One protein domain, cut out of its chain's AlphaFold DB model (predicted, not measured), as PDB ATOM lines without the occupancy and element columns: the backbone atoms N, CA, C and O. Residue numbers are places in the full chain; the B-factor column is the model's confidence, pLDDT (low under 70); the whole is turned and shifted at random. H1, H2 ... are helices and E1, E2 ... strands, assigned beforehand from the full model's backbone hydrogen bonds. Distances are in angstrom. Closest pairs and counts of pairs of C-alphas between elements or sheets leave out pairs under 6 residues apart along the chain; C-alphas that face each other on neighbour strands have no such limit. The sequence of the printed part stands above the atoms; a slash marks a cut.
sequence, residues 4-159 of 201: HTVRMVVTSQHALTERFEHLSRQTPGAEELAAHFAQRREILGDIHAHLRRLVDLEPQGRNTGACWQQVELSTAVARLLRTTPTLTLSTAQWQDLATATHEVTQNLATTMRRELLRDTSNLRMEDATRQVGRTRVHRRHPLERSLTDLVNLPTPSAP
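AT A GLANCE: This is residues 4 to 159 of the 201 residues of an uncharacterized protein of Nocardioides sp. Soil777 (UniProt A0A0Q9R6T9). This is an elongated bundle of helices running lengthwise: the hairpin of H1 and H2 packs beside the long H4 and the short H5, loosely closed between H1 and H4, and H3 packs on H1 from outside. At one end the two short strands E1 and E2 pair, and the long link of residues 126 to 141 loops out past them. The printed part has 156 residues, with five named helices and two named strands in the order H1, H2, E1, H3, H4, E2, H5; the sheet, E1 - E2, is antiparallel and the class is mostly helix. The whole is compact, with a radius of gyration of the C-alphas of 17.0 A and spans of 53 by 31 by 26 A.

HOW THE PARTS SIT: Start at H1, residues 4 to 25, which makes a helical hairpin with H2, residues 31 to 51: they touch at a shallow tilt of 25 degrees, opposite ways, and their closest C-alphas, of Glu 21 and Ala 34, are 4.5 A apart. H3, residues 64 to 83, touches H1 the same way at 24 degrees, a shallow tilt, closest at C-alphas 12 and 74, 5.9 A; it is apart from H2. Look next at H4, residues 91 to 117: with residues 94 to 105 alone it only just touches H1, with 3 pairs of C-alphas within 8 A, the closest being those of Ser 24 and Trp 94, 7.6 A. H2 touches H4 with residues 33 to 37 alone, closest at C-alphas 33 and 98, 7.2 A. H5, residues 142 to 152, touches H2 at a shallow tilt of 29 degrees, opposite ways, closest at C-alphas 50 and 143, 6.0 A. H4 touches H5 with residues 105 to 116 alone, at a steep tilt of 43 degrees, closest at C-alphas 106 and 151, 5.2 A. In the antiparallel strands E1, residues 54 to 56, and E2, residues 123 to 125, find N 55 and O 124 at 2.7 A and N 124 and O 55 at 2.8 A, within hydrogen-bond range. In H1, H3, H4 and H5 every O i to N i+4 pair is within that range; in H2, 16 of 17.

IN THESE COORDINATES: Find C-alpha 4 at (30.430, -6.012, 11.888); from there H1 runs 32.2 A to C-alpha 25. H2 spans 30.3 A, H3 28.1 A, and H4 38.4 A from C-alpha 91 at (47.960, -33.643, 22.247). H5 ends at C-alpha 152, at (34.682, -28.596, 2.849).

THE WHOLE: The two C-alphas farthest apart, of Pro 28 and Val 132, are 53.8 A apart. The printed part has no cut, and the link from E2 to H5, 16 residues, is long. Look for pLDDT under 70 at residues 60 to 62, 128 to 133 and 157 to 159.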
ATOM      1  N   HIS A   4      29.417  -6.404  10.913       83.38
ATOM      2  CA  HIS A   4      30.430  -6.012  11.888       83.38
ATOM      3  C   HIS A   4      30.829  -7.185  12.790       83.38
ATOM      4  O   HIS A   4      32.011  -7.520  12.881       83.38
ATOM      5  N   THR A   5      29.845  -7.868  13.380       82.94
ATOM      6  CA  THR A   5      30.066  -9.060  14.210       82.94
ATOM      7  C   THR A   5      30.809 -10.146  13.441       82.94
ATOM      8  O   THR A   5      31.778 -10.709  13.942       82.94
ATOM      9  N   VAL A   6      30.423 -10.393  12.190       86.56
ATOM     10  CA  VAL A   6      31.078 -11.384  11.325       86.56
ATOM     11  C   VAL A   6      32.547 -11.048  11.081       86.56
ATOM     12  O   VAL A   6      33.408 -11.919  11.193       86.56
ATOM     13  N   ARG A   7      32.855  -9.778  10.791       89.19
ATOM     14  CA  ARG A   7      34.240  -9.320  10.627       89.19
ATOM     15  C   ARG A   7      35.049  -9.523  11.906       89.19
ATOM     16  O   ARG A   7      36.188  -9.979  11.815       89.19
ATOM     17  N   MET A   8      34.478  -9.230  13.077       85.69
ATOM     18  CA  MET A   8      35.148  -9.483  14.357       85.69
ATOM     19  C   MET A   8      35.437 -10.971  14.549       85.69
ATOM     20  O   MET A   8      36.584 -11.324  14.802       85.69
ATOM     21  N   VAL A   9      34.445 -11.845  14.340       88.50
ATOM     22  CA  VAL A   9      34.618 -13.303  14.462       88.50
ATOM     23  C   VAL A   9      35.733 -13.801  13.545       88.50
ATOM     24  O   VAL A   9      36.653 -14.458  14.023       88.50
ATOM     25  N   VAL A  10      35.704 -13.458  12.251       91.31
ATOM     26  CA  VAL A  10      36.746 -13.893  11.303       91.31
ATOM     27  C   VAL A  10      38.122 -13.381  11.710       91.31
ATOM     28  O   VAL A  10      39.088 -14.132  11.652       91.31
ATOM     29  N   THR A  11      38.220 -12.128  12.157       91.06
ATOM     30  CA  THR A  11      39.498 -11.543  12.589       91.06
ATOM     31  C   THR A  11      40.061 -12.278  13.804       91.06
ATOM     32  O   THR A  11      41.233 -12.650  13.804       91.06
ATOM     33  N   SER A  12      39.232 -12.543  14.818       89.62
ATOM     34  CA  SER A  12      39.648 -13.294  16.005       89.62
ATOM     35  C   SER A  12      40.052 -14.726  15.661       89.62
ATOM     36  O   SER A  12      41.088 -15.189  16.128       89.62
ATOM     37  N   GLN A  13      39.273 -15.419  14.827       91.69
ATOM     38  CA  GLN A  13      39.577 -16.794  14.418       91.69
ATOM     39  C   GLN A  13      40.848 -16.868  13.564       91.69
ATOM     40  O   GLN A  13      41.670 -17.758  13.769       91.69
ATOM     41  N   HIS A  14      41.070 -15.909  12.662       93.19
ATOM     42  CA  HIS A  14      42.305 -15.832  11.883       93.19
ATOM     43  C   HIS A  14      43.532 -15.669  12.796       93.19
ATOM     44  O   HIS A  14      44.462 -16.468  12.717       93.19
ATOM     45  N   ALA A  15      43.491 -14.727  13.745       90.12
ATOM     46  CA  ALA A  15      44.584 -14.519  14.697       90.12
ATOM     47  C   ALA A  15      44.823 -15.734  15.617       90.12
ATOM     48  O   ALA A  15      45.966 -16.084  15.916       90.12
ATOM     49  N   LEU A  16      43.755 -16.407  16.060       90.94
ATOM     50  CA  LEU A  16      43.860 -17.632  16.857       90.94
ATOM     51  C   LEU A  16      44.493 -18.775  16.063       90.94
ATOM     52  O   LEU A  16      45.420 -19.407  16.559       90.94
ATOM     53  N   THR A  17      44.030 -19.028  14.836       92.06
ATOM     54  CA  THR A  17      44.590 -20.099  13.992       92.06
ATOM     55  C   THR A  17      46.062 -19.876  13.669       92.06
ATOM     56  O   THR A  17      46.834 -20.826  13.740       92.06
ATOM     57  N   GLU A  18      46.481 -18.633  13.427       92.06
ATOM     58  CA  GLU A  18      47.897 -18.278  13.286       92.06
ATOM     59  C   GLU A  18      48.711 -18.598  14.539       92.06
ATOM     60  O   GLU A  18      49.786 -19.201  14.468       92.06
ATOM     61  N   ARG A  19      48.178 -18.263  15.714       90.00
ATOM     62  CA  ARG A  19      48.843 -18.582  16.974       90.00
ATOM     63  C   ARG A  19      48.924 -20.087  17.219       90.00
ATOM     64  O   ARG A  19      49.964 -20.578  17.652       90.00
ATOM     65  N   PHE A  20      47.842 -20.813  16.966       90.44
ATOM     66  CA  PHE A  20      47.774 -22.257  17.169       90.44
ATOM     67  C   PHE A  20      48.670 -23.016  16.200       90.44
ATOM     68  O   PHE A  20      49.341 -23.949  16.627       90.44
ATOM     69  N   GLU A  21      48.774 -22.582  14.941       91.75
ATOM     70  CA  GLU A  21      49.770 -23.089  13.992       91.75
ATOM     71  C   GLU A  21      51.184 -22.964  14.576       91.75
ATOM     72  O   GLU A  21      51.927 -23.942  14.627       91.75
ATOM     73  N   HIS A  22      51.549 -21.778  15.069       89.69
ATOM     74  CA  HIS A  22      52.886 -21.541  15.610       89.69
ATOM     75  C   HIS A  22      53.197 -22.417  16.834       89.69
ATOM     76  O   HIS A  22      54.272 -23.008  16.921       89.69
ATOM     77  N   LEU A  23      52.253 -22.516  17.772       87.94
ATOM     78  CA  LEU A  23      52.437 -23.249  19.028       87.94
ATOM     79  C   LEU A  23      52.376 -24.774  18.853       87.94
ATOM     80  O   LEU A  23      53.126 -25.499  19.506       87.94
ATOM     81  N   SER A  24      51.531 -25.274  17.949       86.62
ATOM     82  CA  SER A  24      51.452 -26.711  17.655       86.62
ATOM     83  C   SER A  24      52.716 -27.228  16.965       86.62
ATOM     84  O   SER A  24      53.159 -28.322  17.297       86.62
ATOM     85  N   ARG A  25      53.387 -26.424  16.121       86.81
ATOM     86  CA  ARG A  25      54.715 -26.777  15.565       86.81
ATOM     87  C   ARG A  25      55.798 -26.967  16.623       86.81
ATOM     88  O   ARG A  25      56.766 -27.676  16.385       86.81
ATOM     89  N   GLN A  26      55.665 -26.293  17.760       85.25
ATOM     90  CA  GLN A  26      56.620 -26.371  18.867       85.25
ATOM     91  C   GLN A  26      56.281 -27.501  19.848       85.25
ATOM     92  O   GLN A  26      57.055 -27.758  20.768       85.25
ATOM     93  N   THR A  27      55.133 -28.165  19.674       80.31
ATOM     94  CA  THR A  27      54.655 -29.211  20.580       80.31
ATOM     95  C   THR A  27      54.867 -30.595  19.949       80.31
ATOM     96  O   THR A  27      54.250 -30.891  18.922       80.31
ATOM     97  N   PRO A  28      55.675 -31.481  20.566       76.31
ATOM     98  CA  PRO A  28      55.876 -32.841  20.072       76.31
ATOM     99  C   PRO A  28      54.549 -33.600  19.950       76.31
ATOM    100  O   PRO A  28      53.756 -33.637  20.893       76.31
ATOM    101  N   GLY A  29      54.298 -34.206  18.788       75.44
ATOM    102  CA  GLY A  29      53.074 -34.970  18.521       75.44
ATOM    103  C   GLY A  29      51.845 -34.139  18.128       75.44
ATOM    104  O   GLY A  29      50.783 -34.720  17.931       75.44
ATOM    105  N   ALA A  30      51.960 -32.812  17.988       78.38
ATOM    106  CA  ALA A  30      50.901 -31.944  17.448       78.38
ATOM    107  C   ALA A  30      51.224 -31.398  16.039       78.38
ATOM    108  O   ALA A  30      50.544 -30.502  15.540       78.38
ATOM    109  N   GLU A  31      52.249 -31.940  15.382       79.38
ATOM    110  CA  GLU A  31      52.767 -31.459  14.094       79.38
ATOM    111  C   GLU A  31      51.721 -31.532  12.969       79.38
ATOM    112  O   GLU A  31      51.562 -30.584  12.201       79.38
ATOM    113  N   GLU A  32      50.935 -32.611  12.917       80.62
ATOM    114  CA  GLU A  32      49.842 -32.766  11.946       80.62
ATOM    115  C   GLU A  32      48.733 -31.718  12.150       80.62
ATOM    116  O   GLU A  32      48.138 -31.221  11.190       80.62
ATOM    117  N   LEU A  33      48.497 -31.305  13.402       84.69
ATOM    118  CA  LEU A  33      47.530 -30.255  13.723       84.69
ATOM    119  C   LEU A  33      48.025 -28.875  13.278       84.69
ATOM    120  O   LEU A  33      47.205 -28.027  12.922       84.69
ATOM    121  N   ALA A  34      49.341 -28.654  13.210       86.50
ATOM    122  CA  ALA A  34      49.892 -27.415  12.672       86.50
ATOM    123  C   ALA A  34      49.547 -27.220  11.193       86.50
ATOM    124  O   ALA A  34      49.144 -26.125  10.800       86.50
ATOM    125  N   ALA A  35      49.662 -28.273  10.375       87.56
ATOM    126  CA  ALA A  35      49.276 -28.221   8.962       87.56
ATOM    127  C   ALA A  35      47.790 -27.868   8.805       87.56
ATOM    128  O   ALA A  35      47.398 -27.053   7.970       87.56
ATOM    129  N   HIS A  36      46.968 -28.424   9.683       88.56
ATOM    130  CA  HIS A  36      45.541 -28.176   9.717       88.56
ATOM    131  C   HIS A  36      45.174 -26.737  10.144       88.56
ATOM    132  O   HIS A  36      44.284 -26.121   9.548       88.56
ATOM    133  N   PHE A  37      45.871 -26.155  11.128       91.38
ATOM    134  CA  PHE A  37      45.712 -24.733  11.455       91.38
ATOM    135  C   PHE A  37      46.215 -23.822  10.332       91.38
ATOM    136  O   PHE A  37      45.558 -22.822  10.042       91.38
ATOM    137  N   ALA A  38      47.306 -24.191   9.655       92.12
ATOM    138  CA  ALA A  38      47.852 -23.429   8.536       92.12
ATOM    139  C   ALA A  38      46.865 -23.337   7.363       92.12
ATOM    140  O   ALA A  38      46.579 -22.239   6.884       92.12
ATOM    141  N   GLN A  39      46.272 -24.466   6.957       91.31
ATOM    142  CA  GLN A  39      45.282 -24.499   5.875       91.31
ATOM    143  C   GLN A  39      44.063 -23.616   6.191       91.31
ATOM    144  O   GLN A  39      43.544 -22.901   5.334       91.31
ATOM    145  N   ARG A  40      43.611 -23.613   7.449       92.81
ATOM    146  CA  ARG A  40      42.517 -22.735   7.887       92.81
ATOM    147  C   ARG A  40      42.901 -21.277   7.919       92.81
ATOM    148  O   ARG A  40      42.085 -20.444   7.535       92.81
ATOM    149  N   ARG A  41      44.103 -20.967   8.403       94.44
ATOM    150  CA  ARG A  41      44.609 -19.597   8.464       94.44
ATOM    151  C   ARG A  41      44.593 -18.967   7.078       94.44
ATOM    152  O   ARG A  41      44.137 -17.834   6.958       94.44
ATOM    153  N   GLU A  42      45.030 -19.705   6.062       94.50
ATOM    154  CA  GLU A  42      45.019 -19.270   4.663       94.50
ATOM    155  C   GLU A  42      43.600 -18.920   4.194       94.50
ATOM    156  O   GLU A  42      43.327 -17.772   3.844       94.50
ATOM    157  N   ILE A  43      42.657 -19.860   4.320       94.00
ATOM    158  CA  ILE A  43      41.267 -19.654   3.886       94.00
ATOM    159  C   ILE A  43      40.587 -18.517   4.672       94.00
ATOM    160  O   ILE A  43      39.868 -17.692   4.104       94.00
ATOM    161  N   LEU A  44      40.819 -18.430   5.986       93.69
ATOM    162  CA  LEU A  44      40.309 -17.334   6.815       93.69
ATOM    163  C   LEU A  44      40.932 -15.987   6.437       93.69
ATOM    164  O   LEU A  44      40.246 -14.969   6.527       93.69
ATOM    165  N   GLY A  45      42.194 -15.971   6.003       93.06
ATOM    166  CA  GLY A  45      42.875 -14.784   5.487       93.06
ATOM    167  C   GLY A  45      42.209 -14.265   4.217       93.06
ATOM    168  O   GLY A  45      41.878 -13.077   4.130       93.06
ATOM    169  N   ASP A  46      41.899 -15.164   3.284       93.19
ATOM    170  CA  ASP A  46      41.158 -14.832   2.067       93.19
ATOM    171  C   ASP A  46      39.765 -14.291   2.387       93.19
ATOM    172  O   ASP A  46      39.361 -13.238   1.884       93.19
ATOM    173  N   ILE A  47      39.018 -14.968   3.262       92.44
ATOM    174  CA  ILE A  47      37.695 -14.500   3.696       92.44
ATOM    175  C   ILE A  47      37.820 -13.116   4.338       92.44
ATOM    176  O   ILE A  47      37.080 -12.205   3.963       92.44
ATOM    177  N   HIS A  48      38.771 -12.921   5.256       91.81
ATOM    178  CA  HIS A  48      39.005 -11.641   5.924       91.81
ATOM    179  C   HIS A  48      39.248 -10.509   4.916       91.81
ATOM    180  O   HIS A  48      38.653  -9.434   5.043       91.81
ATOM    181  N   ALA A  49      40.066 -10.749   3.887       91.00
ATOM    182  CA  ALA A  49      40.344  -9.771   2.838       91.00
ATOM    183  C   ALA A  49      39.074  -9.371   2.067       91.00
ATOM    184  O   ALA A  49      38.826  -8.179   1.851       91.00
ATOM    185  N   HIS A  50      38.232 -10.341   1.708       89.44
ATOM    186  CA  HIS A  50      36.970 -10.086   1.014       89.44
ATOM    187  C   HIS A  50      35.936  -9.381   1.903       89.44
ATOM    188  O   HIS A  50      35.241  -8.475   1.439       89.44
ATOM    189  N   LEU A  51      35.855  -9.738   3.188       89.50
ATOM    190  CA  LEU A  51      34.882  -9.158   4.117       89.50
ATOM    191  C   LEU A  51      35.046  -7.652   4.311       89.50
ATOM    192  O   LEU A  51      34.058  -6.987   4.618       89.50
ATOM    193  N   ARG A  52      36.246  -7.094   4.100       86.81
ATOM    194  CA  ARG A  52      36.479  -5.638   4.153       86.81
ATOM    195  C   ARG A  52      35.615  -4.869   3.155       86.81
ATOM    196  O   ARG A  52      35.170  -3.769   3.471       86.81
ATOM    197  N   ARG A  53      35.338  -5.476   1.999       86.94
ATOM    198  CA  ARG A  53      34.525  -4.910   0.911       86.94
ATOM    199  C   ARG A  53      33.052  -5.313   0.996       86.94
ATOM    200  O   ARG A  53      32.252  -4.874   0.180       86.94
ATOM    201  N   LEU A  54      32.675  -6.160   1.956       88.25
ATOM    202  CA  LEU A  54      31.288  -6.574   2.147       88.25
ATOM    203  C   LEU A  54      30.518  -5.488   2.904       88.25
ATOM    204  O   LEU A  54      30.860  -5.175   4.042       88.25
ATOM    205  N   VAL A  55      29.471  -4.949   2.301       87.25
ATOM    206  CA  VAL A  55      28.633  -3.873   2.831       87.25
ATOM    207  C   VAL A  55      27.232  -4.405   3.109       87.25
ATOM    208  O   VAL A  55      26.664  -5.128   2.291       87.25
ATOM    209  N   ASP A  56      26.666  -4.024   4.250       86.56
ATOM    210  CA  ASP A  56      25.246  -4.214   4.547       86.56
ATOM    211  C   ASP A  56      24.464  -2.973   4.095       86.56
ATOM    212  O   ASP A  56      24.777  -1.860   4.523       86.56
ATOM    213  N   LEU A  57      23.507  -3.139   3.179       82.88
ATOM    214  CA  LEU A  57      22.705  -2.027   2.651       82.88
ATOM    215  C   LEU A  57      21.649  -1.533   3.637       82.88
ATOM    216  O   LEU A  57      21.340  -0.346   3.664       82.88
ATOM    217  N   GLU A  58      21.102  -2.450   4.422       81.12
ATOM    218  CA  GLU A  58      20.039  -2.184   5.379       81.12
ATOM    219  C   GLU A  58      20.437  -2.883   6.674       81.12
ATOM    220  O   GLU A  58      19.984  -4.005   6.938       81.12
ATOM    221  N   PRO A  59      21.325  -2.251   7.463       72.44
ATOM    222  CA  PRO A  59      21.735  -2.799   8.738       72.44
ATOM    223  C   PRO A  59      20.502  -2.872   9.634       72.44
ATOM    224  O   PRO A  59      20.055  -1.878  10.207       72.44
ATOM    225  N   GLN A  60      19.932  -4.071   9.737       66.75
ATOM    226  CA  GLN A  60      18.924  -4.368  10.743       66.75
ATOM    227  C   GLN A  60      19.540  -4.056  12.107       66.75
ATOM    228  O   GLN A  60      20.731  -4.307  12.311       66.75
ATOM    229  N   GLY A  61      18.743  -3.472  13.009       61.59
ATOM    230  CA  GLY A  61      19.201  -3.021  14.323       61.59
ATOM    231  C   GLY A  61      20.179  -4.020  14.938       61.59
ATOM    232  O   GLY A  61      19.857  -5.201  15.080       61.59
ATOM    233  N   ARG A  62      21.404  -3.555  15.213       64.31
ATOM    234  CA  ARG A  62      22.485  -4.413  15.703       64.31
ATOM    235  C   ARG A  62      21.988  -5.185  16.915       64.31
ATOM    236  O   ARG A  62      21.455  -4.584  17.847       64.31
ATOM    237  N   ASN A  63      22.206  -6.498  16.934       73.25
ATOM    238  CA  ASN A  63      22.061  -7.263  18.164       73.25
ATOM    239  C   ASN A  63      23.178  -6.807  19.116       73.25
ATOM    240  O   ASN A  63      24.298  -7.319  19.073       73.25
ATOM    241  N   THR A  64      22.886  -5.778  19.909       76.31
ATOM    242  CA  THR A  64      23.852  -5.098  20.775       76.31
ATOM    243  C   THR A  64      24.446  -6.065  21.785       76.31
ATOM    244  O   THR A  64      25.656  -6.047  21.977       76.31
ATOM    245  N   GLY A  65      23.640  -6.970  22.349       79.50
ATOM    246  CA  GLY A  65      24.109  -8.021  23.256       79.50
ATOM    247  C   GLY A  65      25.139  -8.947  22.605       79.50
ATOM    248  O   GLY A  65      26.236  -9.109  23.134       79.50
ATOM    249  N   ALA A  66      24.837  -9.486  21.421       75.62
ATOM    250  CA  ALA A  66      25.776 -10.340  20.688       75.62
ATOM    251  C   ALA A  66      27.045  -9.582  20.257       75.62
ATOM    252  O   ALA A  66      28.143 -10.134  20.282       75.62
ATOM    253  N   CYS A  67      26.915  -8.304  19.891       78.94
ATOM    254  CA  CYS A  67      28.056  -7.450  19.574       78.94
ATOM    255  C   CYS A  67      28.964  -7.251  20.797       78.94
ATOM    256  O   CYS A  67      30.176  -7.400  20.678       78.94
ATOM    257  N   TRP A  68      28.395  -6.955  21.971       80.50
ATOM    258  CA  TRP A  68      29.152  -6.800  23.218       80.50
ATOM    259  C   TRP A  68      29.885  -8.080  23.606       80.50
ATOM    260  O   TRP A  68      31.085  -8.031  23.864       80.50
ATOM    261  N   GLN A  69      29.199  -9.224  23.555       84.25
ATOM    262  CA  GLN A  69      29.817 -10.532  23.791       84.25
ATOM    263  C   GLN A  69      30.988 -10.770  22.836       84.25
ATOM    264  O   GLN A  69      32.065 -11.188  23.252       84.25
ATOM    265  N   GLN A  70      30.820 -10.447  21.551       83.81
ATOM    266  CA  GLN A  70      31.885 -10.632  20.575       83.81
ATOM    267  C   GLN A  70      33.075  -9.694  20.816       83.81
ATOM    268  O   GLN A  70      34.219 -10.109  20.627       83.81
ATOM    269  N   VAL A  71      32.838  -8.451  21.244       83.06
ATOM    270  CA  VAL A  71      33.903  -7.513  21.631       83.06
ATOM    271  C   VAL A  71      34.664  -8.039  22.846       83.06
ATOM    272  O   VAL A  71      35.897  -8.031  22.843       83.06
ATOM    273  N   GLU A  72      33.957  -8.535  23.858       86.06
ATOM    274  CA  GLU A  72      34.560  -9.116  25.057       86.06
ATOM    275  C   GLU A  72      35.428 -10.329  24.706       86.06
ATOM    276  O   GLU A  72      36.605 -10.367  25.068       86.06
ATOM    277  N   LEU A  73      34.900 -11.257  23.901       83.06
ATOM    278  CA  LEU A  73      35.642 -12.420  23.411       83.06
ATOM    279  C   LEU A  73      36.867 -12.010  22.590       83.06
ATOM    280  O   LEU A  73      37.962 -12.519  22.815       83.06
ATOM    281  N   SER A  74      36.716 -11.053  21.673       82.50
ATOM    282  CA  SER A  74      37.827 -10.553  20.850       82.50
ATOM    283  C   SER A  74      38.920  -9.918  21.714       82.50
ATOM    284  O   SER A  74      40.111 -10.109  21.462       82.50
ATOM    285  N   THR A  75      38.526  -9.207  22.771       83.44
ATOM    286  CA  THR A  75      39.443  -8.585  23.734       83.44
ATOM    287  C   THR A  75      40.148  -9.635  24.591       83.44
ATOM    288  O   THR A  75      41.355  -9.533  24.820       83.44
ATOM    289  N   ALA A  76      39.425 -10.662  25.043       85.25
ATOM    290  CA  ALA A  76      39.991 -11.786  25.779       85.25
ATOM    291  C   ALA A  76      41.006 -12.559  24.925       85.25
ATOM    292  O   ALA A  76      42.102 -12.851  25.398       85.25
ATOM    293  N   VAL A  77      40.692 -12.798  23.646       82.94
ATOM    294  CA  VAL A  77      41.611 -13.397  22.668       82.94
ATOM    295  C   VAL A  77      42.855 -12.532  22.490       82.94
ATOM    296  O   VAL A  77      43.966 -13.030  22.642       82.94
ATOM    297  N   ALA A  78      42.704 -11.230  22.239       82.50
ATOM    298  CA  ALA A  78      43.848 -10.327  22.089       82.50
ATOM    299  C   ALA A  78      44.735 -10.307  23.345       82.50
ATOM    300  O   ALA A  78      45.964 -10.282  23.250       82.50
ATOM    301  N   ARG A  79      44.121 -10.365  24.534       84.94
ATOM    302  CA  ARG A  79      44.846 -10.480  25.800       84.94
ATOM    303  C   ARG A  79      45.610 -11.798  25.876       84.94
ATOM    304  O   ARG A  79      46.808 -11.738  26.113       84.94
ATOM    305  N   LEU A  80      44.958 -12.933  25.614       83.19
ATOM    306  CA  LEU A  80      45.576 -14.262  25.599       83.19
ATOM    307  C   LEU A  80      46.793 -14.305  24.667       83.19
ATOM    308  O   LEU A  80      47.871 -14.731  25.076       83.19
ATOM    309  N   LEU A  81      46.640 -13.799  23.439       81.81
ATOM    310  CA  LEU A  81      47.712 -13.739  22.443       81.81
ATOM    311  C   LEU A  81      48.918 -12.921  22.928       81.81
ATOM    312  O   LEU A  81      50.052 -13.245  22.585       81.81
ATOM    313  N   ARG A  82      48.682 -11.884  23.742       83.88
ATOM    314  CA  ARG A  82      49.726 -11.010  24.291       83.88
ATOM    315  C   ARG A  82      50.368 -11.559  25.565       83.88
ATOM    316  O   ARG A  82      51.561 -11.366  25.769       83.88
ATOM    317  N   THR A  83      49.585 -12.169  26.453       80.81
ATOM    318  CA  THR A  83      50.038 -12.550  27.803       80.81
ATOM    319  C   THR A  83      50.567 -13.969  27.891       80.81
ATOM    320  O   THR A  83      51.281 -14.280  28.838       80.81
ATOM    321  N   THR A  84      50.217 -14.831  26.938       73.88
ATOM    322  CA  THR A  84      50.534 -16.258  27.004       73.88
ATOM    323  C   THR A  84      51.517 -16.616  25.887       73.88
ATOM    324  O   THR A  84      51.112 -17.050  24.800       73.88
ATOM    325  N   PRO A  85      52.833 -16.406  26.115       70.94
ATOM    326  CA  PRO A  85      53.862 -16.698  25.122       70.94
ATOM    327  C   PRO A  85      53.960 -18.201  24.825       70.94
ATOM    328  O   PRO A  85      54.273 -18.564  23.694       70.94
ATOM    329  N   THR A  86      53.618 -19.052  25.795       75.25
ATOM    330  CA  THR A  86      53.664 -20.517  25.706       75.25
ATOM    331  C   THR A  86      52.362 -21.127  26.223       75.25
ATOM    332  O   THR A  86      51.927 -20.803  27.327       75.25
ATOM    333  N   LEU A  87      51.754 -22.029  25.451       76.31
ATOM    334  CA  LEU A  87      50.646 -22.885  25.890       76.31
ATOM    335  C   LEU A  87      51.156 -24.322  25.958       76.31
ATOM    336  O   LEU A  87      51.463 -24.917  24.930       76.31
ATOM    337  N   THR A  88      51.249 -24.877  27.162       79.62
ATOM    338  CA  THR A  88      51.554 -26.296  27.363       79.62
ATOM    339  C   THR A  88      50.247 -27.076  27.367       79.62
ATOM    340  O   THR A  88      49.589 -27.185  28.401       79.62
ATOM    341  N   LEU A  89      49.849 -27.565  26.196       82.06
ATOM    342  CA  LEU A  89      48.661 -28.397  26.024       82.06
ATOM    343  C   LEU A  89      49.082 -29.830  25.708       82.06
ATOM    344  O   LEU A  89      50.062 -30.056  24.997       82.06
ATOM    345  N   SER A  90      48.333 -30.802  26.221       82.50
ATOM    346  CA  SER A  90      48.462 -32.187  25.770       82.50
ATOM    347  C   SER A  90      47.999 -32.317  24.316       82.50
ATOM    348  O   SER A  90      47.226 -31.496  23.816       82.50
ATOM    349  N   THR A  91      48.420 -33.373  23.620       80.44
ATOM    350  CA  THR A  91      47.960 -33.643  22.247       80.44
ATOM    351  C   THR A  91      46.433 -33.744  22.160       80.44
ATOM    352  O   THR A  91      45.839 -33.221  21.222       80.44
ATOM    353  N   ALA A  92      45.786 -34.332  23.173       81.25
ATOM    354  CA  ALA A  92      44.327 -34.405  23.252       81.25
ATOM    355  C   ALA A  92      43.687 -33.008  23.337       81.25
ATOM    356  O   ALA A  92      42.759 -32.705  22.598       81.25
ATOM    357  N   GLN A  93      44.247 -32.112  24.156       85.00
ATOM    358  CA  GLN A  93      43.770 -30.729  24.257       85.00
ATOM    359  C   GLN A  93      43.979 -29.944  22.954       85.00
ATOM    360  O   GLN A  93      43.134 -29.130  22.583       85.00
ATOM    361  N   TRP A  94      45.076 -30.196  22.233       85.25
ATOM    362  CA  TRP A  94      45.279 -29.635  20.895       85.25
ATOM    363  C   TRP A  94      44.229 -30.128  19.896       85.25
ATOM    364  O   TRP A  94      43.765 -29.347  19.062       85.25
ATOM    365  N   GLN A  95      43.828 -31.395  19.990       86.25
ATOM    366  CA  GLN A  95      42.796 -31.975  19.138       86.25
ATOM    367  C   GLN A  95      41.398 -31.427  19.460       86.25
ATOM    368  O   GLN A  95      40.661 -31.060  18.539       86.25
ATOM    369  N   ASP A  96      41.054 -31.283  20.740       85.88
ATOM    370  CA  ASP A  96      39.807 -30.643  21.174       85.88
ATOM    371  C   ASP A  96      39.729 -29.203  20.655       85.88
ATOM    372  O   ASP A  96      38.721 -28.771  20.095       85.88
ATOM    373  N   LEU A  97      40.836 -28.469  20.759       87.44
ATOM    374  CA  LEU A  97      40.947 -27.099  20.278       87.44
ATOM    375  C   LEU A  97      40.844 -27.020  18.748       87.44
ATOM    376  O   LEU A  97      40.155 -26.143  18.214       87.44
ATOM    377  N   ALA A  98      41.461 -27.953  18.022       87.75
ATOM    378  CA  ALA A  98      41.324 -28.058  16.573       87.75
ATOM    379  C   ALA A  98      39.868 -28.333  16.155       87.75
ATOM    380  O   ALA A  98      39.399 -27.754  15.165       87.75
ATOM    381  N   THR A  99      39.160 -29.173  16.914       88.38
ATOM    382  CA  THR A  99      37.748 -29.530  16.707       88.38
ATOM    383  C   THR A  99      36.830 -28.347  16.997       88.38
ATOM    384  O   THR A  99      36.067 -27.947  16.126       88.38
ATOM    385  N   ALA A 100      36.984 -27.679  18.141       87.38
ATOM    386  CA  ALA A 100      36.216 -26.476  18.463       87.38
ATOM    387  C   ALA A 100      36.417 -25.370  17.409       87.38
ATOM    388  O   ALA A 100      35.465 -24.746  16.942       87.38
ATOM    389  N   THR A 101      37.661 -25.172  16.958       89.56
ATOM    390  CA  THR A 101      37.976 -24.236  15.867       89.56
ATOM    391  C   THR A 101      37.294 -24.648  14.556       89.56
ATOM    392  O   THR A 101      36.822 -23.789  13.808       89.56
ATOM    393  N   HIS A 102      37.221 -25.952  14.267       90.00
ATOM    394  CA  HIS A 102      36.516 -26.469  13.092       90.00
ATOM    395  C   HIS A 102      35.036 -26.106  13.143       90.00
ATOM    396  O   HIS A 102      34.532 -25.471  12.227       90.00
ATOM    397  N   GLU A 103      34.363 -26.449  14.238       88.75
ATOM    398  CA  GLU A 103      32.926 -26.241  14.392       88.75
ATOM    399  C   GLU A 103      32.559 -24.760  14.292       88.75
ATOM    400  O   GLU A 103      31.629 -24.393  13.573       88.75
ATOM    401  N   VAL A 104      33.320 -23.883  14.955       88.31
ATOM    402  CA  VAL A 104      33.090 -22.432  14.900       88.31
ATOM    403  C   VAL A 104      33.236 -21.909  13.471       88.31
ATOM    404  O   VAL A 104      32.366 -21.184  12.983       88.31
ATOM    405  N   THR A 105      34.314 -22.281  12.779       90.38
ATOM    406  CA  THR A 105      34.588 -21.795  11.417       90.38
ATOM    407  C   THR A 105      33.631 -22.387  10.381       90.38
ATOM    408  O   THR A 105      33.180 -21.667   9.489       90.38
ATOM    409  N   GLN A 106      33.230 -23.648  10.535       90.25
ATOM    410  CA  GLN A 106      32.258 -24.316   9.674       90.25
ATOM    411  C   GLN A 106      30.845 -23.747   9.856       90.25
ATOM    412  O   GLN A 106      30.156 -23.478   8.865       90.25
ATOM    413  N   ASN A 107      30.411 -23.508  11.098       88.62
ATOM    414  CA  ASN A 107      29.113 -22.895  11.390       88.62
ATOM    415  C   ASN A 107      29.038 -21.467  10.851       88.62
ATOM    416  O   ASN A 107      28.046 -21.091  10.215       88.62
ATOM    417  N   LEU A 108      30.107 -20.690  11.044       88.88
ATOM    418  CA  LEU A 108      30.248 -19.365  10.457       88.88
ATOM    419  C   LEU A 108      30.126 -19.437   8.933       88.88
ATOM    420  O   LEU A 108      29.285 -18.749   8.356       88.88
ATOM    421  N   ALA A 109      30.922 -20.288   8.282       89.94
ATOM    422  CA  ALA A 109      30.953 -20.388   6.831       89.94
ATOM    423  C   ALA A 109      29.598 -20.817   6.254       89.94
ATOM    424  O   ALA A 109      29.091 -20.203   5.316       89.94
ATOM    425  N   THR A 110      28.959 -21.812   6.867       90.06
ATOM    426  CA  THR A 110      27.630 -22.299   6.476       90.06
ATOM    427  C   THR A 110      26.573 -21.205   6.603       90.06
ATOM    428  O   THR A 110      25.795 -20.980   5.673       90.06
ATOM    429  N   THR A 111      26.561 -20.492   7.731       89.88
ATOM    430  CA  THR A 111      25.610 -19.400   7.980       89.88
ATOM    431  C   THR A 111      25.836 -18.252   7.002       89.88
ATOM    432  O   THR A 111      24.891 -17.782   6.372       89.88
ATOM    433  N   MET A 112      27.094 -17.857   6.787       88.88
ATOM    434  CA  MET A 112      27.441 -16.811   5.831       88.88
ATOM    435  C   MET A 112      27.030 -17.167   4.408       88.88
ATOM    436  O   MET A 112      26.444 -16.334   3.726       88.88
ATOM    437  N   ARG A 113      27.291 -18.394   3.945       91.81
ATOM    438  CA  ARG A 113      26.896 -18.821   2.595       91.81
ATOM    439  C   ARG A 113      25.389 -18.752   2.401       91.81
ATOM    440  O   ARG A 113      24.939 -18.240   1.378       91.81
ATOM    441  N   ARG A 114      24.612 -19.214   3.386       90.25
ATOM    442  CA  ARG A 114      23.146 -19.112   3.356       90.25
ATOM    443  C   ARG A 114      22.697 -17.656   3.250       90.25
ATOM    444  O   ARG A 114      21.892 -17.339   2.381       90.25
ATOM    445  N   GLU A 115      23.259 -16.770   4.070       88.25
ATOM    446  CA  GLU A 115      22.904 -15.346   4.067       88.25
ATOM    447  C   GLU A 115      23.353 -14.606   2.799       88.25
ATOM    448  O   GLU A 115      22.632 -13.742   2.310       88.25
ATOM    449  N   LEU A 116      24.508 -14.944   2.223       88.19
ATOM    450  CA  LEU A 116      25.009 -14.326   0.988       88.19
ATOM    451  C   LEU A 116      24.208 -14.757  -0.245       88.19
ATOM    452  O   LEU A 116      23.982 -13.953  -1.150       88.19
ATOM    453  N   LEU A 117      23.777 -16.019  -0.287       88.44
ATOM    454  CA  LEU A 117      23.040 -16.577  -1.421       88.44
ATOM    455  C   LEU A 117      21.530 -16.339  -1.340       88.44
ATOM    456  O   LEU A 117      20.844 -16.518  -2.344       88.44
ATOM    457  N   ARG A 118      21.007 -15.893  -0.195       89.12
ATOM    458  CA  ARG A 118      19.590 -15.553  -0.026       89.12
ATOM    459  C   ARG A 118      19.169 -14.427  -0.978       89.12
ATOM    460  O   ARG A 118      19.871 -13.428  -1.119       89.12
ATOM    461  N   ASP A 119      18.009 -14.568  -1.620       84.00
ATOM    462  CA  ASP A 119      17.500 -13.576  -2.587       84.00
ATOM    463  C   ASP A 119      17.180 -12.225  -1.964       84.00
ATOM    464  O   ASP A 119      17.462 -11.184  -2.551       84.00
ATOM    465  N   THR A 120      16.707 -12.245  -0.724       84.12
ATOM    466  CA  THR A 120      16.416 -11.053   0.074       84.12
ATOM    467  C   THR A 120      17.625 -10.589   0.895       84.12
ATOM    468  O   THR A 120      17.448  -9.988   1.950       84.12
ATOM    469  N   SER A 121      18.852 -10.954   0.508       83.75
ATOM    470  CA  SER A 121      20.050 -10.556   1.252       83.75
ATOM    471  C   SER A 121      20.368  -9.080   1.036       83.75
ATOM    472  O   SER A 121      20.465  -8.625  -0.109       83.75
ATOM    473  N   ASN A 122      20.626  -8.368   2.132       84.69
ATOM    474  CA  ASN A 122      21.061  -6.967   2.132       84.69
ATOM    475  C   ASN A 122      22.577  -6.820   1.945       84.69
ATOM    476  O   ASN A 122      23.090  -5.713   1.791       84.69
ATOM    477  N   LEU A 123      23.300  -7.941   1.899       86.44
ATOM    478  CA  LEU A 123      24.745  -7.970   1.751       86.44
ATOM    479  C   LEU A 123      25.146  -7.739   0.291       86.44
ATOM    480  O   LEU A 123      24.667  -8.411  -0.632       86.44
ATOM    481  N   ARG A 124      26.048  -6.786   0.069       87.00
ATOM    482  CA  ARG A 124      26.625  -6.480  -1.243       87.00
ATOM    483  C   ARG A 124      28.132  -6.347  -1.150       87.00
ATOM    484  O   ARG A 124      28.661  -5.940  -0.127       87.00
ATOM    485  N   MET A 125      28.818  -6.658  -2.234       86.12
ATOM    486  CA  MET A 125      30.240  -6.393  -2.368       86.12
ATOM    487  C   MET A 125      30.443  -5.027  -2.999       86.12
ATOM    488  O   MET A 125      29.815  -4.683  -4.001       86.12
ATOM    489  N   GLU A 126      31.328  -4.251  -2.402       83.38
ATOM    490  CA  GLU A 126      31.899  -3.082  -3.038       83.38
ATOM    491  C   GLU A 126      32.810  -3.543  -4.180       83.38
ATOM    492  O   GLU A 126      33.757  -4.312  -3.979       83.38
ATOM    493  N   ASP A 127      32.475  -3.120  -5.396       72.75
ATOM    494  CA  ASP A 127      33.234  -3.447  -6.591       72.75
ATOM    495  C   ASP A 127      34.276  -2.353  -6.838       72.75
ATOM    496  O   ASP A 127      33.947  -1.248  -7.259       72.75
ATOM    497  N   ALA A 128      35.545  -2.662  -6.568       61.81
ATOM    498  CA  ALA A 128      36.653  -1.733  -6.790       61.81
ATOM    499  C   ALA A 128      36.923  -1.462  -8.284       61.81
ATOM    500  O   ALA A 128      37.648  -0.528  -8.613       61.81
ATOM    501  N   THR A 129      36.376  -2.285  -9.187       64.31
ATOM    502  CA  THR A 129      36.630  -2.201 -10.635       64.31
ATOM    503  C   THR A 129      35.531  -1.479 -11.407       64.31
ATOM    504  O   THR A 129      35.741  -1.096 -12.558       64.31
ATOM    505  N   ARG A 130      34.366  -1.248 -10.791       59.66
ATOM    506  CA  ARG A 130      33.252  -0.526 -11.408       59.66
ATOM    507  C   ARG A 130      33.087   0.841 -10.760       59.66
ATOM    508  O   ARG A 130      32.856   0.944  -9.564       59.66
ATOM    509  N   GLN A 131      33.095   1.892 -11.581       48.75
ATOM    510  CA  GLN A 131      32.733   3.256 -11.164       48.75
ATOM    511  C   GLN A 131      31.296   3.361 -10.625       48.75
ATOM    512  O   GLN A 131      30.963   4.341  -9.965       48.75
ATOM    513  N   VAL A 132      30.441   2.365 -10.890       46.09
ATOM    514  CA  VAL A 132      29.041   2.355 -10.463       46.09
ATOM    515  C   VAL A 132      28.635   0.952 -10.007       46.09
ATOM    516  O   VAL A 132      28.503   0.033 -10.815       46.09
ATOM    517  N   GLY A 133      28.362   0.818  -8.709       58.75
ATOM    518  CA  GLY A 133      27.436  -0.188  -8.188       58.75
ATOM    519  C   GLY A 133      28.036  -1.227  -7.244       58.75
ATOM    520  O   GLY A 133      28.976  -1.946  -7.567       58.75
ATOM    521  N   ARG A 134      27.395  -1.363  -6.080       78.31
ATOM    522  CA  ARG A 134      27.575  -2.501  -5.172       78.31
ATOM    523  C   ARG A 134      26.956  -3.746  -5.815       78.31
ATOM    524  O   ARG A 134      25.798  -3.710  -6.230       78.31
ATOM    525  N   THR A 135      27.697  -4.845  -5.899       82.25
ATOM    526  CA  THR A 135      27.262  -6.068  -6.589       82.25
ATOM    527  C   THR A 135      26.780  -7.133  -5.609       82.25
ATOM    528  O   THR A 135      27.179  -7.177  -4.444       82.25
ATOM    529  N   ARG A 136      25.863  -8.001  -6.051       83.00
ATOM    530  CA  ARG A 136      25.409  -9.142  -5.245       83.00
ATOM    531  C   ARG A 136      26.457 -10.257  -5.287       83.00
ATOM    532  O   ARG A 136      27.001 -10.560  -6.347       83.00
ATOM    533  N   VAL A 137      26.690 -10.903  -4.146       82.25
ATOM    534  CA  VAL A 137      27.526 -12.108  -4.077       82.25
ATOM    535  C   VAL A 137      26.760 -13.277  -4.694       82.25
ATOM    536  O   VAL A 137      25.628 -13.559  -4.312       82.25
ATOM    537  N   HIS A 138      27.369 -13.955  -5.661       82.94
ATOM    538  CA  HIS A 138      26.804 -15.126  -6.338       82.94
ATOM    539  C   HIS A 138      27.724 -16.345  -6.170       82.94
ATOM    540  O   HIS A 138      28.872 -16.213  -5.757       82.94
ATOM    541  N   ARG A 139      27.263 -17.538  -6.574       84.06
ATOM    542  CA  ARG A 139      27.981 -18.834  -6.444       84.06
ATOM    543  C   ARG A 139      29.340 -18.946  -7.162       84.06
ATOM    544  O   ARG A 139      29.971 -19.989  -7.143       84.06
ATOM    545  N   ARG A 140      29.748 -17.923  -7.910       83.88
ATOM    546  CA  ARG A 140      31.063 -17.876  -8.587       83.88
ATOM    547  C   ARG A 140      31.955 -16.778  -8.015       83.88
ATOM    548  O   ARG A 140      33.043 -16.549  -8.527       83.88
ATOM    549  N   HIS A 141      31.472 -16.062  -7.004       86.81
ATOM    550  CA  HIS A 141      32.208 -14.979  -6.386       86.81
ATOM    551  C   HIS A 141      33.344 -15.558  -5.518       86.81
ATOM    552  O   HIS A 141      33.098 -16.527  -4.797       86.81
ATOM    553  N   PRO A 142      34.550 -14.959  -5.517       87.94
ATOM    554  CA  PRO A 142      35.694 -15.447  -4.740       87.94
ATOM    555  C   PRO A 142      35.389 -15.698  -3.257       87.94
ATOM    556  O   PRO A 142      35.695 -16.767  -2.748       87.94
ATOM    557  N   LEU A 143      34.673 -14.779  -2.592       89.00
ATOM    558  CA  LEU A 143      34.215 -14.967  -1.205       89.00
ATOM    559  C   LEU A 143      33.379 -16.246  -1.009       89.00
ATOM    560  O   LEU A 143      33.539 -16.930  -0.006       89.00
ATOM    561  N   GLU A 144      32.471 -16.570  -1.935       91.88
ATOM    562  CA  GLU A 144      31.635 -17.773  -1.813       91.88
ATOM    563  C   GLU A 144      32.459 -19.043  -2.024       91.88
ATOM    564  O   GLU A 144      32.243 -20.025  -1.314       91.88
ATOM    565  N   ARG A 145      33.459 -18.990  -2.914       91.62
ATOM    566  CA  ARG A 145      34.436 -20.067  -3.085       91.62
ATOM    567  C   ARG A 145      35.239 -20.288  -1.802       91.62
ATOM    568  O   ARG A 145      35.177 -21.389  -1.278       91.62
ATOM    569  N   SER A 146      35.857 -19.255  -1.224       92.50
ATOM    570  CA  SER A 146      36.622 -19.401   0.027       92.50
ATOM    571  C   SER A 146      35.757 -19.908   1.190       92.50
ATOM    572  O   SER A 146      36.202 -20.720   1.994       92.50
ATOM    573  N   LEU A 147      34.490 -19.481   1.280       91.81
ATOM    574  CA  LEU A 147      33.557 -20.026   2.275       91.81
ATOM    575  C   LEU A 147      33.194 -21.490   1.994       91.81
ATOM    576  O   LEU A 147      32.966 -22.253   2.927       91.81
ATOM    577  N   THR A 148      33.099 -21.884   0.725       92.25
ATOM    578  CA  THR A 148      32.877 -23.281   0.329       92.25
ATOM    579  C   THR A 148      34.077 -24.139   0.695       92.25
ATOM    580  O   THR A 148      33.895 -25.204   1.280       92.25
ATOM    581  N   ASP A 149      35.283 -23.645   0.431       92.25
ATOM    582  CA  ASP A 149      36.528 -24.313   0.794       92.25
ATOM    583  C   ASP A 149      36.607 -24.494   2.314       92.25
ATOM    584  O   ASP A 149      36.877 -25.596   2.781       92.25
ATOM    585  N   LEU A 150      36.236 -23.467   3.093       90.56
ATOM    586  CA  LEU A 150      36.178 -23.544   4.557       90.56
ATOM    587  C   LEU A 150      35.173 -24.590   5.068       90.56
ATOM    588  O   LEU A 150      35.459 -25.282   6.041       90.56
ATOM    589  N   VAL A 151      34.006 -24.721   4.424       90.69
ATOM    590  CA  VAL A 151      32.993 -25.740   4.775       90.69
ATOM    591  C   VAL A 151      33.472 -27.153   4.446       90.69
ATOM    592  O   VAL A 151      33.147 -28.085   5.178       90.69
ATOM    593  N   ASN A 152      34.215 -27.306   3.351       89.88
ATOM    594  CA  ASN A 152      34.682 -28.596   2.849       89.88
ATOM    595  C   ASN A 152      35.997 -29.061   3.491       89.88
ATOM    596  O   ASN A 152      36.478 -30.144   3.158       89.88
ATOM    597  N   LEU A 153      36.592 -28.264   4.385       87.75
ATOM    598  CA  LEU A 153      37.782 -28.689   5.109       87.75
ATOM    599  C   LEU A 153      37.496 -29.952   5.929       87.75
ATOM    600  O   LEU A 153      36.458 -30.027   6.591       87.75
ATOM    601  N   PRO A 154      38.426 -30.922   5.947       83.38
ATOM    602  CA  PRO A 154      38.257 -32.114   6.753       83.38
ATOM    603  C   PRO A 154      38.213 -31.756   8.242       83.38
ATOM    604  O   PRO A 154      38.939 -30.885   8.736       83.38
ATOM    605  N   THR A 155      37.348 -32.457   8.967       79.75
ATOM    606  CA  THR A 155      37.305 -32.427  10.427       79.75
ATOM    607  C   THR A 155      38.637 -32.975  10.963       79.75
ATOM    608  O   THR A 155      39.104 -33.993  10.441       79.75
ATOM    609  N   PRO A 156      39.250 -32.371  11.999       72.62
ATOM    610  CA  PRO A 156      40.472 -32.870  12.641       72.62
ATOM    611  C   PRO A 156      40.179 -34.155  13.420       72.62
ATOM    612  O   PRO A 156      40.098 -34.188  14.644       72.62
ATOM    613  N   SER A 157      39.962 -35.231  12.682       58.81
ATOM    614  CA  SER A 157      39.558 -36.528  13.197       58.81
ATOM    615  C   SER A 157      40.555 -37.580  12.727       58.81
ATOM    616  O   SER A 157      40.256 -38.436  11.904       58.81
ATOM    617  N   ALA A 158      41.767 -37.529  13.282       51.56
ATOM    618  CA  ALA A 158      42.499 -38.765  13.528       51.56
ATOM    619  C   ALA A 158      41.853 -39.431  14.762       51.56
ATOM    620  O   ALA A 158      41.520 -38.737  15.728       51.56
ATOM    621  N   PRO A 159      41.561 -40.739  14.725       48.56
ATOM    622  CA  PRO A 159      40.547 -41.340  15.575       48.56
ATOM    623  C   PRO A 159      40.951 -41.347  17.055       48.56
ATOM    624  O   PRO A 159      42.043 -41.782  17.425       48.56
TER     625      PRO A 159